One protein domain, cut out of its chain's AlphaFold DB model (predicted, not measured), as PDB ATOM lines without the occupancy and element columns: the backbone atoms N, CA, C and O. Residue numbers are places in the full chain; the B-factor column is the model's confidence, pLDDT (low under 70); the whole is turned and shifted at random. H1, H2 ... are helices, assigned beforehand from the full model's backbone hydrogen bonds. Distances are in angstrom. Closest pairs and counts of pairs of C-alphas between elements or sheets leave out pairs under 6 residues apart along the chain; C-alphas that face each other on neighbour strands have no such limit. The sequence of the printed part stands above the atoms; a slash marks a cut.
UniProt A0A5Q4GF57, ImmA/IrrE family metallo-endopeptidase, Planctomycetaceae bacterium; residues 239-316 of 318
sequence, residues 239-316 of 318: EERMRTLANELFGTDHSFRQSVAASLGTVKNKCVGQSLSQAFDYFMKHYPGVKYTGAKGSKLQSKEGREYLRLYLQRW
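This is residues 239 to 316 of the 318 residues of the protein "ImmA/IrrE family metallo-endopeptidase" of Planctomycetaceae bacterium (UniProt A0A5Q4GF57). Five helices form a compact cluster in which H5 runs between H1 and H3, which lie on two opposite sides of it, while the longest helix, H2, crosses from the last part of H1 to H3. The short helix H4 makes a corner with the first part of H5 and sits close to H1, H2 and H3. The printed part has 78 residues with five named helices, in the order H1, H2, H3, H4, H5, and no named strand; the helices hold 62 of the residues, and the class is all helix. The whole is compact, with a radius of gyration of the C-alphas of 11.6 A, and its C-alphas span 34 by 29 by 20 A along their three main axes.

H1, residues 239 to 250, touches H5, residues 303 to 316, and their closest C-alphas, those of Leu 245 and Tyr 308, are 6.0 A apart. These two run opposite ways at a steep tilt of 48 degrees. H1 with residues 246 to 250 alone only just touches H2, residues 254 to 270, with residues 256 to 257 alone: 3 pairs of C-alphas lie within 8 A, the closest being those of Phe 250 and Arg 257 at 5.8 A. Residues 263 to 268 alone of H2 touch H3, residues 276 to 286; the closest C-alphas are those of Val 267 and Ala 279, 6.5 A apart. H2 and H3 run opposite ways at a steep tilt of 60 degrees. H1 and H3 are apart. H4, residues 294 to 301, is close to H1 but not clearly touching it, with the C-alphas of Leu 249 and Lys 299, the closest, 6.2 A apart. H4 is likewise close but not clearly touching to H2 and to H3. H5 is the hub, touching the four other helices. It only just touches H4, with 3 pairs of C-alphas within 8 A, and only at the corner by their link, where the C-alphas of Lys 299 and Gly 305, the closest, are 5.7 A apart. Residues 309 to 314 alone of H5 touch H3 at a steep tilt of 55 degrees, with the closest C-alphas, those of Leu 276 and Gln 314, 6.3 A apart. Residues 313 to 316 alone of H5 only just touch residues 264 to 268 of H2, with 3 pairs of C-alphas within 8 A, the closest being those of Lys 268 and Trp 316 at 7.2 A. The packing of the helices is mostly crossed, their lines standing at steep tilts where they touch. In H1, H2, H3 and H4 every O i to N i+4 pair is within hydrogen-bond range; in H5 8 of 10 are.

H1 begins at C-alpha 239, at (144.939, 103.125, 118.705), and is 15.8 A long from first to last C-alpha. H2, 24.4 A long, runs from C-alpha 254 at (136.522, 86.963, 119.121) to C-alpha 270 at (148.338, 90.484, 98.034). H3 measures 15.6 A and the shorter H4 10.8 A. H5, 20.9 A long, ends at C-alpha 316, at (151.002, 98.943, 106.456).

The two C-alphas farthest apart are those of Thr 252 and Gly 273, at 34.2 A, and the first and last printed C-alphas are 14.3 A apart. The printed part has no cut. The links from H1 to H2, H2 to H3 and H4 to H5 are tight, and the link of 7 residues from H3 to H4 is short. The mean pLDDT of the printed part is 95.1, and no printed residue is under 70.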
ATOM      1  N   GLU A 239     145.066 104.381 117.963       88.75
ATOM      2  CA  GLU A 239     144.939 103.125 118.705       88.75
ATOM      3  C   GLU A 239     143.750 103.095 119.666       88.75
ATOM      4  O   GLU A 239     143.151 102.026 119.833       88.75
ATOM      5  N   GLU A 240     143.387 104.226 120.268       91.69
ATOM      6  CA  GLU A 240     142.151 104.362 121.047       91.69
ATOM      7  C   GLU A 240     140.936 104.216 120.128       91.69
ATOM      8  O   GLU A 240     140.130 103.302 120.325       91.69
ATOM      9  N   ARG A 241     140.899 104.976 119.026       92.56
ATOM     10  CA  ARG A 241     139.830 104.911 118.023       92.56
ATOM     11  C   ARG A 241     139.661 103.506 117.450       92.56
ATOM     12  O   ARG A 241     138.556 102.972 117.374       92.56
ATOM     13  N   MET A 242     140.769 102.850 117.103       91.88
ATOM     14  CA  MET A 242     140.768 101.463 116.626       91.88
ATOM     15  C   MET A 242     140.203 100.476 117.644       91.88
ATOM     16  O   MET A 242     139.632  99.455 117.251       91.88
ATOM     17  N   ARG A 243     140.389 100.728 118.942       91.75
ATOM     18  CA  ARG A 243     139.860  99.882 120.013       91.75
ATOM     19  C   ARG A 243     138.363 100.095 120.191       91.75
ATOM     20  O   ARG A 243     137.647  99.099 120.276       91.75
ATOM     21  N   THR A 244     137.912 101.346 120.174       93.81
ATOM     22  CA  THR A 244     136.491 101.720 120.189       93.81
ATOM     23  C   THR A 244     135.757 101.040 119.033       93.81
ATOM     24  O   THR A 244     134.872 100.215 119.262       93.81
ATOM     25  N   LEU A 245     136.238 101.233 117.802       96.31
ATOM     26  CA  LEU A 245     135.671 100.606 116.604       96.31
ATOM     27  C   LEU A 245     135.706  99.072 116.664       96.31
ATOM     28  O   LEU A 245     134.762  98.402 116.253       96.31
ATOM     29  N   ALA A 246     136.785  98.479 117.185       95.06
ATOM     30  CA  ALA A 246     136.855  97.029 117.348       95.06
ATOM     31  C   ALA A 246     135.787  96.508 118.325       95.06
ATOM     32  O   ALA A 246     135.196  95.457 118.073       95.06
ATOM     33  N   ASN A 247     135.535  97.217 119.424       94.62
ATOM     34  CA  ASN A 247     134.508  96.833 120.387       94.62
ATOM     35  C   ASN A 247     133.103  96.961 119.785       94.62
ATOM     36  O   ASN A 247     132.303  96.042 119.939       94.62
ATOM     37  N   GLU A 248     132.825  98.028 119.036       95.69
ATOM     38  CA  GLU A 248     131.543  98.227 118.342       95.69
ATOM     39  C   GLU A 248     131.283  97.147 117.279       95.69
ATOM     40  O   GLU A 248     130.199  96.561 117.194       95.69
ATOM     41  N   LEU A 249     132.301  96.833 116.472       96.69
ATOM     42  CA  LEU A 249     132.169  95.873 115.380       96.69
ATOM     43  C   LEU A 249     132.093  94.436 115.889       96.69
ATOM     44  O   LEU A 249     131.228  93.661 115.462       96.69
ATOM     45  N   PHE A 250     132.994  94.058 116.790       96.75
ATOM     46  CA  PHE A 250     133.189  92.659 117.160       96.75
ATOM     47  C   PHE A 250     132.559  92.305 118.505       96.75
ATOM     48  O   PHE A 250     132.106  91.173 118.661       96.75
ATOM     49  N   GLY A 251     132.486  93.240 119.454       93.88
ATOM     50  CA  GLY A 251     132.053  92.964 120.824       93.88
ATOM     51  C   GLY A 251     132.814  91.772 121.409       93.88
ATOM     52  O   GLY A 251     134.044  91.744 121.412       93.88
ATOM     53  N   THR A 252     132.069  90.756 121.841       94.38
ATOM     54  CA  THR A 252     132.603  89.486 122.361       94.38
ATOM     55  C   THR A 252     132.841  88.419 121.283       94.38
ATOM     56  O   THR A 252     133.342  87.338 121.594       94.38
ATOM     57  N   ASP A 253     132.536  88.684 120.003       96.19
ATOM     58  CA  ASP A 253     132.782  87.744 118.897       96.19
ATOM     59  C   ASP A 253     134.267  87.748 118.489       96.19
ATOM     60  O   ASP A 253     134.687  88.267 117.444       96.19
ATOM     61  N   HIS A 254     135.087  87.133 119.341       94.62
ATOM     62  CA  HIS A 254     136.522  86.963 119.121       94.62
ATOM     63  C   HIS A 254     136.825  86.183 117.835       94.62
ATOM     64  O   HIS A 254     137.801  86.495 117.147       94.62
ATOM     65  N   SER A 255     135.964  85.226 117.464       96.56
ATOM     66  CA  SER A 255     136.119  84.428 116.243       96.56
ATOM     67  C   SER A 255     136.023  85.298 114.988       96.56
ATOM     68  O   SER A 255     136.836  85.187 114.064       96.56
ATOM     69  N   PHE A 256     135.071  86.235 114.973       97.44
ATOM     70  CA  PHE A 256     134.896  87.162 113.869       97.44
ATOM     71  C   PHE A 256     136.058  88.144 113.791       97.44
ATOM     72  O   PHE A 256     136.637  88.308 112.714       97.44
ATOM     73  N   ARG A 257     136.468  88.717 114.928       96.81
ATOM     74  CA  ARG A 257     137.631  89.612 114.998       96.81
ATOM     75  C   ARG A 257     138.897  88.947 114.457       96.81
ATOM     76  O   ARG A 257     139.596  89.536 113.632       96.81
ATOM     77  N   GLN A 258     139.183  87.718 114.887       96.69
ATOM     78  CA  GLN A 258     140.357  86.967 114.438       96.69
ATOM     79  C   GLN A 258     140.274  86.633 112.945       96.69
ATOM     80  O   GLN A 258     141.256  86.795 112.220       96.69
ATOM     81  N   SER A 259     139.095  86.239 112.458       97.62
ATOM     82  CA  SER A 259     138.876  85.981 111.035       97.62
ATOM     83  C   SER A 259     139.125  87.229 110.185       97.62
ATOM     84  O   SER A 259     139.790  87.136 109.150       97.62
ATOM     85  N   VAL A 260     138.633  88.400 110.608       97.44
ATOM     86  CA  VAL A 260     138.860  89.680 109.910       97.44
ATOM     87  C   VAL A 260     140.340  90.051 109.920       97.44
ATOM     88  O   VAL A 260     140.875  90.412 108.873       97.44
ATOM     89  N   ALA A 261     141.030  89.887 111.052       95.31
ATOM     90  CA  ALA A 261     142.473  90.110 111.138       95.31
ATOM     91  C   ALA A 261     143.267  89.198 110.181       95.31
ATOM     92  O   ALA A 261     144.187  89.667 109.512       95.31
ATOM     93  N   ALA A 262     142.888  87.923 110.049       96.62
ATOM     94  CA  ALA A 262     143.515  87.000 109.099       96.62
ATOM     95  C   ALA A 262     143.276  87.418 107.635       96.62
ATOM     96  O   ALA A 262     144.189  87.377 106.804       96.62
ATOM     97  N   SER A 263     142.063  87.879 107.315       97.38
ATOM     98  CA  SER A 263     141.739  88.423 105.992       97.38
ATOM     99  C   SER A 263     142.563  89.678 105.686       97.38
ATOM    100  O   SER A 263     143.145  89.772 104.611       97.38
ATOM    101  N   LEU A 264     142.714  90.593 106.649       96.06
ATOM    102  CA  LEU A 264     143.597  91.757 106.523       96.06
ATOM    103  C   LEU A 264     145.057  91.335 106.302       96.06
ATOM    104  O   LEU A 264     145.714  91.865 105.412       96.06
ATOM    105  N   GLY A 265     145.555  90.330 107.029       94.38
ATOM    106  CA  GLY A 265     146.888  89.766 106.787       94.38
ATOM    107  C   GLY A 265     147.062  89.216 105.365       94.38
ATOM    108  O   GLY A 265     148.118  89.383 104.761       94.38
ATOM    109  N   THR A 266     146.007  88.641 104.786       95.62
ATOM    110  CA  THR A 266     146.012  88.217 103.376       95.62
ATOM    111  C   THR A 266     146.087  89.414 102.427       95.62
ATOM    112  O   THR A 266     146.864  89.383 101.474       95.62
ATOM    113  N   VAL A 267     145.333  90.486 102.702       95.75
ATOM    114  CA  VAL A 267     145.400  91.739 101.925       95.75
ATOM    115  C   VAL A 267     146.800  92.334 101.967       95.75
ATOM    116  O   VAL A 267     147.327  92.687 100.919       95.75
ATOM    117  N   LYS A 268     147.448  92.358 103.138       93.19
ATOM    118  CA  LYS A 268     148.834  92.825 103.278       93.19
ATOM    119  C   LYS A 268     149.772  92.173 102.259       93.19
ATOM    120  O   LYS A 268     150.578  92.858 101.641       93.19
ATOM    121  N   ASN A 269     149.647  90.858 102.091       93.06
ATOM    122  CA  ASN A 269     150.508  90.078 101.206       93.06
ATOM    123  C   ASN A 269     150.116  90.218  99.728       93.06
ATOM    124  O   ASN A 269     150.985  90.185  98.864       93.06
ATOM    125  N   LYS A 270     148.823  90.369  99.421       94.00
ATOM    126  CA  LYS A 270     148.338  90.484  98.034       94.00
ATOM    127  C   LYS A 270     148.432  91.890  97.450       94.00
ATOM    128  O   LYS A 270     148.497  92.031  96.235       94.00
ATOM    129  N   CYS A 271     148.447  92.911  98.298       93.44
ATOM    130  CA  CYS A 271     148.472  94.314  97.897       93.44
ATOM    131  C   CYS A 271     149.855  94.955  98.087       93.44
ATOM    132  O   CYS A 271     149.950  96.172  98.198       93.44
ATOM    133  N   VAL A 272     150.937  94.170  98.137       90.94
ATOM    134  CA  VAL A 272     152.306  94.708  98.244       90.94
ATOM    135  C   VAL A 272     152.571  95.702  97.105       90.94
ATOM    136  O   VAL A 272     152.301  95.408  95.945       90.94
ATOM    137  N   GLY A 273     153.081  96.887  97.449       88.75
ATOM    138  CA  GLY A 273     153.338  97.971  96.494       88.75
ATOM    139  C   GLY A 273     152.100  98.764  96.055       88.75
ATOM    140  O   GLY A 273     152.236  99.692  95.266       88.75
ATOM    141  N   GLN A 274     150.906  98.433  96.556       92.81
ATOM    142  CA  GLN A 274     149.685  99.191  96.284       92.81
ATOM    143  C   GLN A 274     149.467 100.311  97.306       92.81
ATOM    144  O   GLN A 274     149.982 100.280  98.425       92.81
ATOM    145  N   SER A 275     148.660 101.297  96.920       94.38
ATOM    146  CA  SER A 275     148.198 102.363  97.811       94.38
ATOM    147  C   SER A 275     147.190 101.856  98.849       94.38
ATOM    148  O   SER A 275     146.509 100.846  98.648       94.38
ATOM    149  N   LEU A 276     147.017 102.624  99.932       93.62
ATOM    150  CA  LEU A 276     145.978 102.385 100.937       93.62
ATOM    151  C   LEU A 276     144.578 102.229 100.315       93.62
ATOM    152  O   LEU A 276     143.835 101.335 100.716       93.62
ATOM    153  N   SER A 277     144.228 103.060  99.324       96.00
ATOM    154  CA  SER A 277     142.919 102.982  98.657       96.00
ATOM    155  C   SER A 277     142.746 101.655  97.926       96.00
ATOM    156  O   SER A 277     141.745 100.979  98.117       96.00
ATOM    157  N   GLN A 278     143.753 101.233  97.160       96.38
ATOM    158  CA  GLN A 278     143.712  99.969  96.420       96.38
ATOM    159  C   GLN A 278     143.621  98.756  97.355       96.38
ATOM    160  O   GLN A 278     142.834  97.844  97.103       96.38
ATOM    161  N   ALA A 279     144.368  98.757  98.464       96.94
ATOM    162  CA  ALA A 279     144.284  97.702  99.473       96.94
ATOM    163  C   ALA A 279     142.902  97.660 100.153       96.94
ATOM    164  O   ALA A 279     142.347  96.582 100.390       96.94
ATOM    165  N   PHE A 280     142.321  98.828 100.442       97.62
ATOM    166  CA  PHE A 280     140.972  98.941 100.992       97.62
ATOM    167  C   PHE A 280     139.912  98.433 100.004       97.62
ATOM    168  O   PHE A 280     139.081  97.602 100.374       97.62
ATOM    169  N   ASP A 281     139.977  98.854  98.742       97.62
ATOM    170  CA  ASP A 281     139.051  98.429  97.688       97.62
ATOM    171  C   ASP A 281     139.152  96.922  97.435       97.62
ATOM    172  O   ASP A 281     138.134  96.236  97.296       97.62
ATOM    173  N   TYR A 282     140.370  96.372  97.472       97.50
ATOM    174  CA  TYR A 282     140.586  94.930  97.422       97.50
ATOM    175  C   TYR A 282     139.858  94.224  98.574       97.50
ATOM    176  O   TYR A 282     139.164  93.231  98.331       97.50
ATOM    177  N   PHE A 283     139.976  94.721  99.812       98.06
ATOM    178  CA  PHE A 283     139.280  94.124 100.954       98.06
ATOM    179  C   PHE A 283     137.757  94.185 100.771       98.06
ATOM    180  O   PHE A 283     137.070  93.169 100.915       98.06
ATOM    181  N   MET A 284     137.227  95.355 100.411       98.06
ATOM    182  CA  MET A 284     135.787  95.570 100.246       98.06
ATOM    183  C   MET A 284     135.185  94.715  99.126       98.06
ATOM    184  O   MET A 284     134.043  94.284  99.253       98.06
ATOM    185  N   LYS A 285     135.951  94.422  98.069       97.31
ATOM    186  CA  LYS A 285     135.516  93.566  96.957       97.31
ATOM    187  C   LYS A 285     135.475  92.076  97.313       97.31
ATOM    188  O   LYS A 285     134.620  91.359  96.806       97.31
ATOM    189  N   HIS A 286     136.412  91.591  98.129       97.69
ATOM    190  CA  HIS A 286     136.628  90.146  98.294       97.69
ATOM    191  C   HIS A 286     136.092  89.558  99.601       97.69
ATOM    192  O   HIS A 286     136.017  88.333  99.706       97.69
ATOM    193  N   TYR A 287     135.749  90.374 100.605       97.75
ATOM    194  CA  TYR A 287     135.366  89.851 101.921       97.75
ATOM    195  C   TYR A 287     133.921  90.155 102.333       97.75
ATOM    196  O   TYR A 287     133.177  89.185 102.521       97.75
ATOM    197  N   PRO A 288     133.462  91.412 102.492       96.62
ATOM    198  CA  PRO A 288     132.061  91.668 102.826       96.62
ATOM    199  C   PRO A 288     131.129  91.218 101.690       96.62
ATOM    200  O   PRO A 288     131.375  91.526 100.530       96.62
ATOM    201  N   GLY A 289     130.080  90.458 102.011       93.06
ATOM    202  CA  GLY A 289     129.146  89.879 101.035       93.06
ATOM    203  C   GLY A 289     129.627  88.587 100.358       93.06
ATOM    204  O   GLY A 289     128.808  87.868  99.800       93.06
ATOM    205  N   VAL A 290     130.921  88.254 100.461       95.38
ATOM    206  CA  VAL A 290     131.509  87.023  99.897       95.38
ATOM    207  C   VAL A 290     131.862  86.035 101.009       95.38
ATOM    208  O   VAL A 290     131.286  84.957 101.101       95.38
ATOM    209  N   LYS A 291     132.791  86.416 101.894       96.38
ATOM    210  CA  LYS A 291     133.202  85.617 103.062       96.38
ATOM    211  C   LYS A 291     132.390  85.973 104.304       96.38
ATOM    212  O   LYS A 291     132.052  85.103 105.101       96.38
ATOM    213  N   TYR A 292     132.123  87.263 104.498       97.06
ATOM    214  CA  TYR A 292     131.352  87.768 105.630       97.06
ATOM    215  C   TYR A 292     129.957  88.131 105.142       97.06
ATOM    216  O   TYR A 292     129.772  89.177 104.524       97.06
ATOM    217  N   THR A 293     128.986  87.259 105.395       95.50
ATOM    218  CA  THR A 293     127.592  87.429 104.969       95.50
ATOM    219  C   THR A 293     126.703  87.897 106.127       95.50
ATOM    220  O   THR A 293     127.133  87.956 107.286       95.50
ATOM    221  N   GLY A 294     125.470  88.304 105.807       95.88
ATOM    222  CA  GLY A 294     124.474  88.751 106.784       95.88
ATOM    223  C   GLY A 294     124.961  89.910 107.659       95.88
ATOM    224  O   GLY A 294     125.550  90.881 107.173       95.88
ATOM    225  N   ALA A 295     124.745  89.793 108.972       94.88
ATOM    226  CA  ALA A 295     125.117  90.823 109.941       94.88
ATOM    227  C   ALA A 295     126.629  91.120 109.954       94.88
ATOM    228  O   ALA A 295     127.025  92.277 110.072       94.88
ATOM    229  N   LYS A 296     127.489  90.104 109.779       96.44
ATOM    230  CA  LYS A 296     128.955  90.279 109.767       96.44
ATOM    231  C   LYS A 296     129.416  91.094 108.557       96.44
ATOM    232  O   LYS A 296     130.245  91.988 108.702       96.44
ATOM    233  N   GLY A 297     128.853  90.814 107.380       96.62
ATOM    234  CA  GLY A 297     129.102  91.603 106.171       96.62
ATOM    235  C   GLY A 297     128.629  93.045 106.313       96.62
ATOM    236  O   GLY A 297     129.397  93.970 106.060       96.62
ATOM    237  N   SER A 298     127.401  93.217 106.809       97.25
ATOM    238  CA  SER A 298     126.780  94.532 107.011       97.25
ATOM    239  C   SER A 298     127.592  95.407 107.972       97.25
ATOM    240  O   SER A 298     127.834  96.574 107.684       97.25
ATOM    241  N   LYS A 299     128.107  94.829 109.069       97.31
ATOM    242  CA  LYS A 299     129.001  95.526 110.007       97.31
ATOM    243  C   LYS A 299     130.279  96.041 109.341       97.31
ATOM    244  O   LYS A 299     130.664  97.175 109.571       97.31
ATOM    245  N   LEU A 300     130.933  95.245 108.493       97.56
ATOM    246  CA  LEU A 300     132.153  95.689 107.798       97.56
ATOM    247  C   LEU A 300     131.879  96.746 106.719       97.56
ATOM    248  O   LEU A 300     132.769  97.523 106.385       97.56
ATOM    249  N   GLN A 301     130.663  96.771 106.173       97.50
ATOM    250  CA  GLN A 301     130.217  97.772 105.204       97.50
ATOM    251  C   GLN A 301     129.705  99.064 105.856       97.50
ATOM    252  O   GLN A 301     129.564 100.063 105.148       97.50
ATOM    253  N   SER A 302     129.463  99.071 107.172       97.81
ATOM    254  CA  SER A 302     129.046 100.269 107.908       97.81
ATOM    255  C   SER A 302     130.130 101.352 107.888       97.81
ATOM    256  O   SER A 302     131.279 101.112 107.500       97.81
ATOM    257  N   LYS A 303     129.776 102.567 108.318       97.81
ATOM    258  CA  LYS A 303     130.730 103.678 108.440       97.81
ATOM    259  C   LYS A 303     131.908 103.288 109.343       97.81
ATOM    260  O   LYS A 303     133.057 103.430 108.931       97.81
ATOM    261  N   GLU A 304     131.607 102.715 110.502       97.88
ATOM    262  CA  GLU A 304     132.548 102.249 111.527       97.88
ATOM    263  C   GLU A 304     133.398 101.089 110.997       97.88
ATOM    264  O   GLU A 304     134.619 101.078 111.156       97.88
ATOM    265  N   GLY A 305     132.780 100.141 110.283       97.75
ATOM    266  CA  GLY A 305     133.479  99.031 109.633       97.75
ATOM    267  C   GLY A 305     134.515  99.513 108.627       97.75
ATOM    268  O   GLY A 305     135.679  99.105 108.662       97.75
ATOM    269  N   ARG A 306     134.114 100.436 107.753       97.94
ATOM    270  CA  ARG A 306     134.998 101.025 106.741       97.94
ATOM    271  C   ARG A 306     136.102 101.866 107.377       97.94
ATOM    272  O   ARG A 306     137.231 101.823 106.896       97.94
ATOM    273  N   GLU A 307     135.805 102.608 108.439       97.12
ATOM    274  CA  GLU A 307     136.800 103.371 109.199       97.12
ATOM    275  C   GLU A 307     137.843 102.445 109.841       97.12
ATOM    276  O   GLU A 307     139.038 102.607 109.587       97.12
ATOM    277  N   TYR A 308     137.403 101.410 110.562       97.12
ATOM    278  CA  TYR A 308     138.281 100.413 111.181       97.12
ATOM    279  C   TYR A 308     139.226  99.778 110.160       97.12
ATOM    280  O   TYR A 308     140.428  99.667 110.398       97.12
ATOM    281  N   LEU A 309     138.698  99.376 109.001       96.75
ATOM    282  CA  LEU A 309     139.495  98.762 107.940       96.75
ATOM    283  C   LEU A 309     140.544  99.728 107.375       96.75
ATOM    284  O   LEU A 309     141.685  99.317 107.161       96.75
ATOM    285  N   ARG A 310     140.192 101.006 107.170       95.12
ATOM    286  CA  ARG A 310     141.147 102.027 106.707       95.12
ATOM    287  C   ARG A 310     142.256 102.257 107.722       95.12
ATOM    288  O   ARG A 310     143.423 102.144 107.354       95.12
ATOM    289  N   LEU A 311     141.906 102.503 108.983       92.38
ATOM    290  CA  LEU A 311     142.877 102.716 110.060       92.38
ATOM    291  C   LEU A 311     143.778 101.486 110.257       92.38
ATOM    292  O   LEU A 311     144.985 101.616 110.464       92.38
ATOM    293  N   TYR A 312     143.229 100.274 110.126       92.69
ATOM    294  CA  TYR A 312     144.022  99.048 110.196       92.69
ATOM    295  C   TYR A 312     145.037  98.960 109.049       92.69
ATOM    296  O   TYR A 312     146.210  98.673 109.295       92.69
ATOM    297  N   LEU A 313     144.606  99.196 107.807       92.12
ATOM    298  CA  LEU A 313     145.460  99.102 106.617       92.12
ATOM    299  C   LEU A 313     146.492 100.235 106.544       92.12
ATOM    300  O   LEU A 313     147.609 100.007 106.080       92.12
ATOM    301  N   GLN A 314     146.173 101.422 107.064       88.00
ATOM    302  CA  GLN A 314     147.094 102.561 107.133       88.00
ATOM    303  C   GLN A 314     148.382 102.221 107.896       88.00
ATOM    304  O   GLN A 314     149.443 102.749 107.585       88.00
ATOM    305  N   ARG A 315     148.338 101.261 108.832       80.81
ATOM    306  CA  ARG A 315     149.533 100.759 109.533       80.81
ATOM    307  C   ARG A 315     150.554 100.072 108.616       80.81
ATOM    308  O   ARG A 315     151.680  99.834 109.051       80.81
ATOM    309  N   TRP A 316     150.158  99.674 107.408       81.88
ATOM    310  CA  TRP A 316     151.002  98.943 106.456       81.88
ATOM    311  C   TRP A 316     151.229  99.684 105.142       81.88
ATOM    312  O   TRP A 316     152.258  99.461 104.515       81.88
TER     313      TRP A 316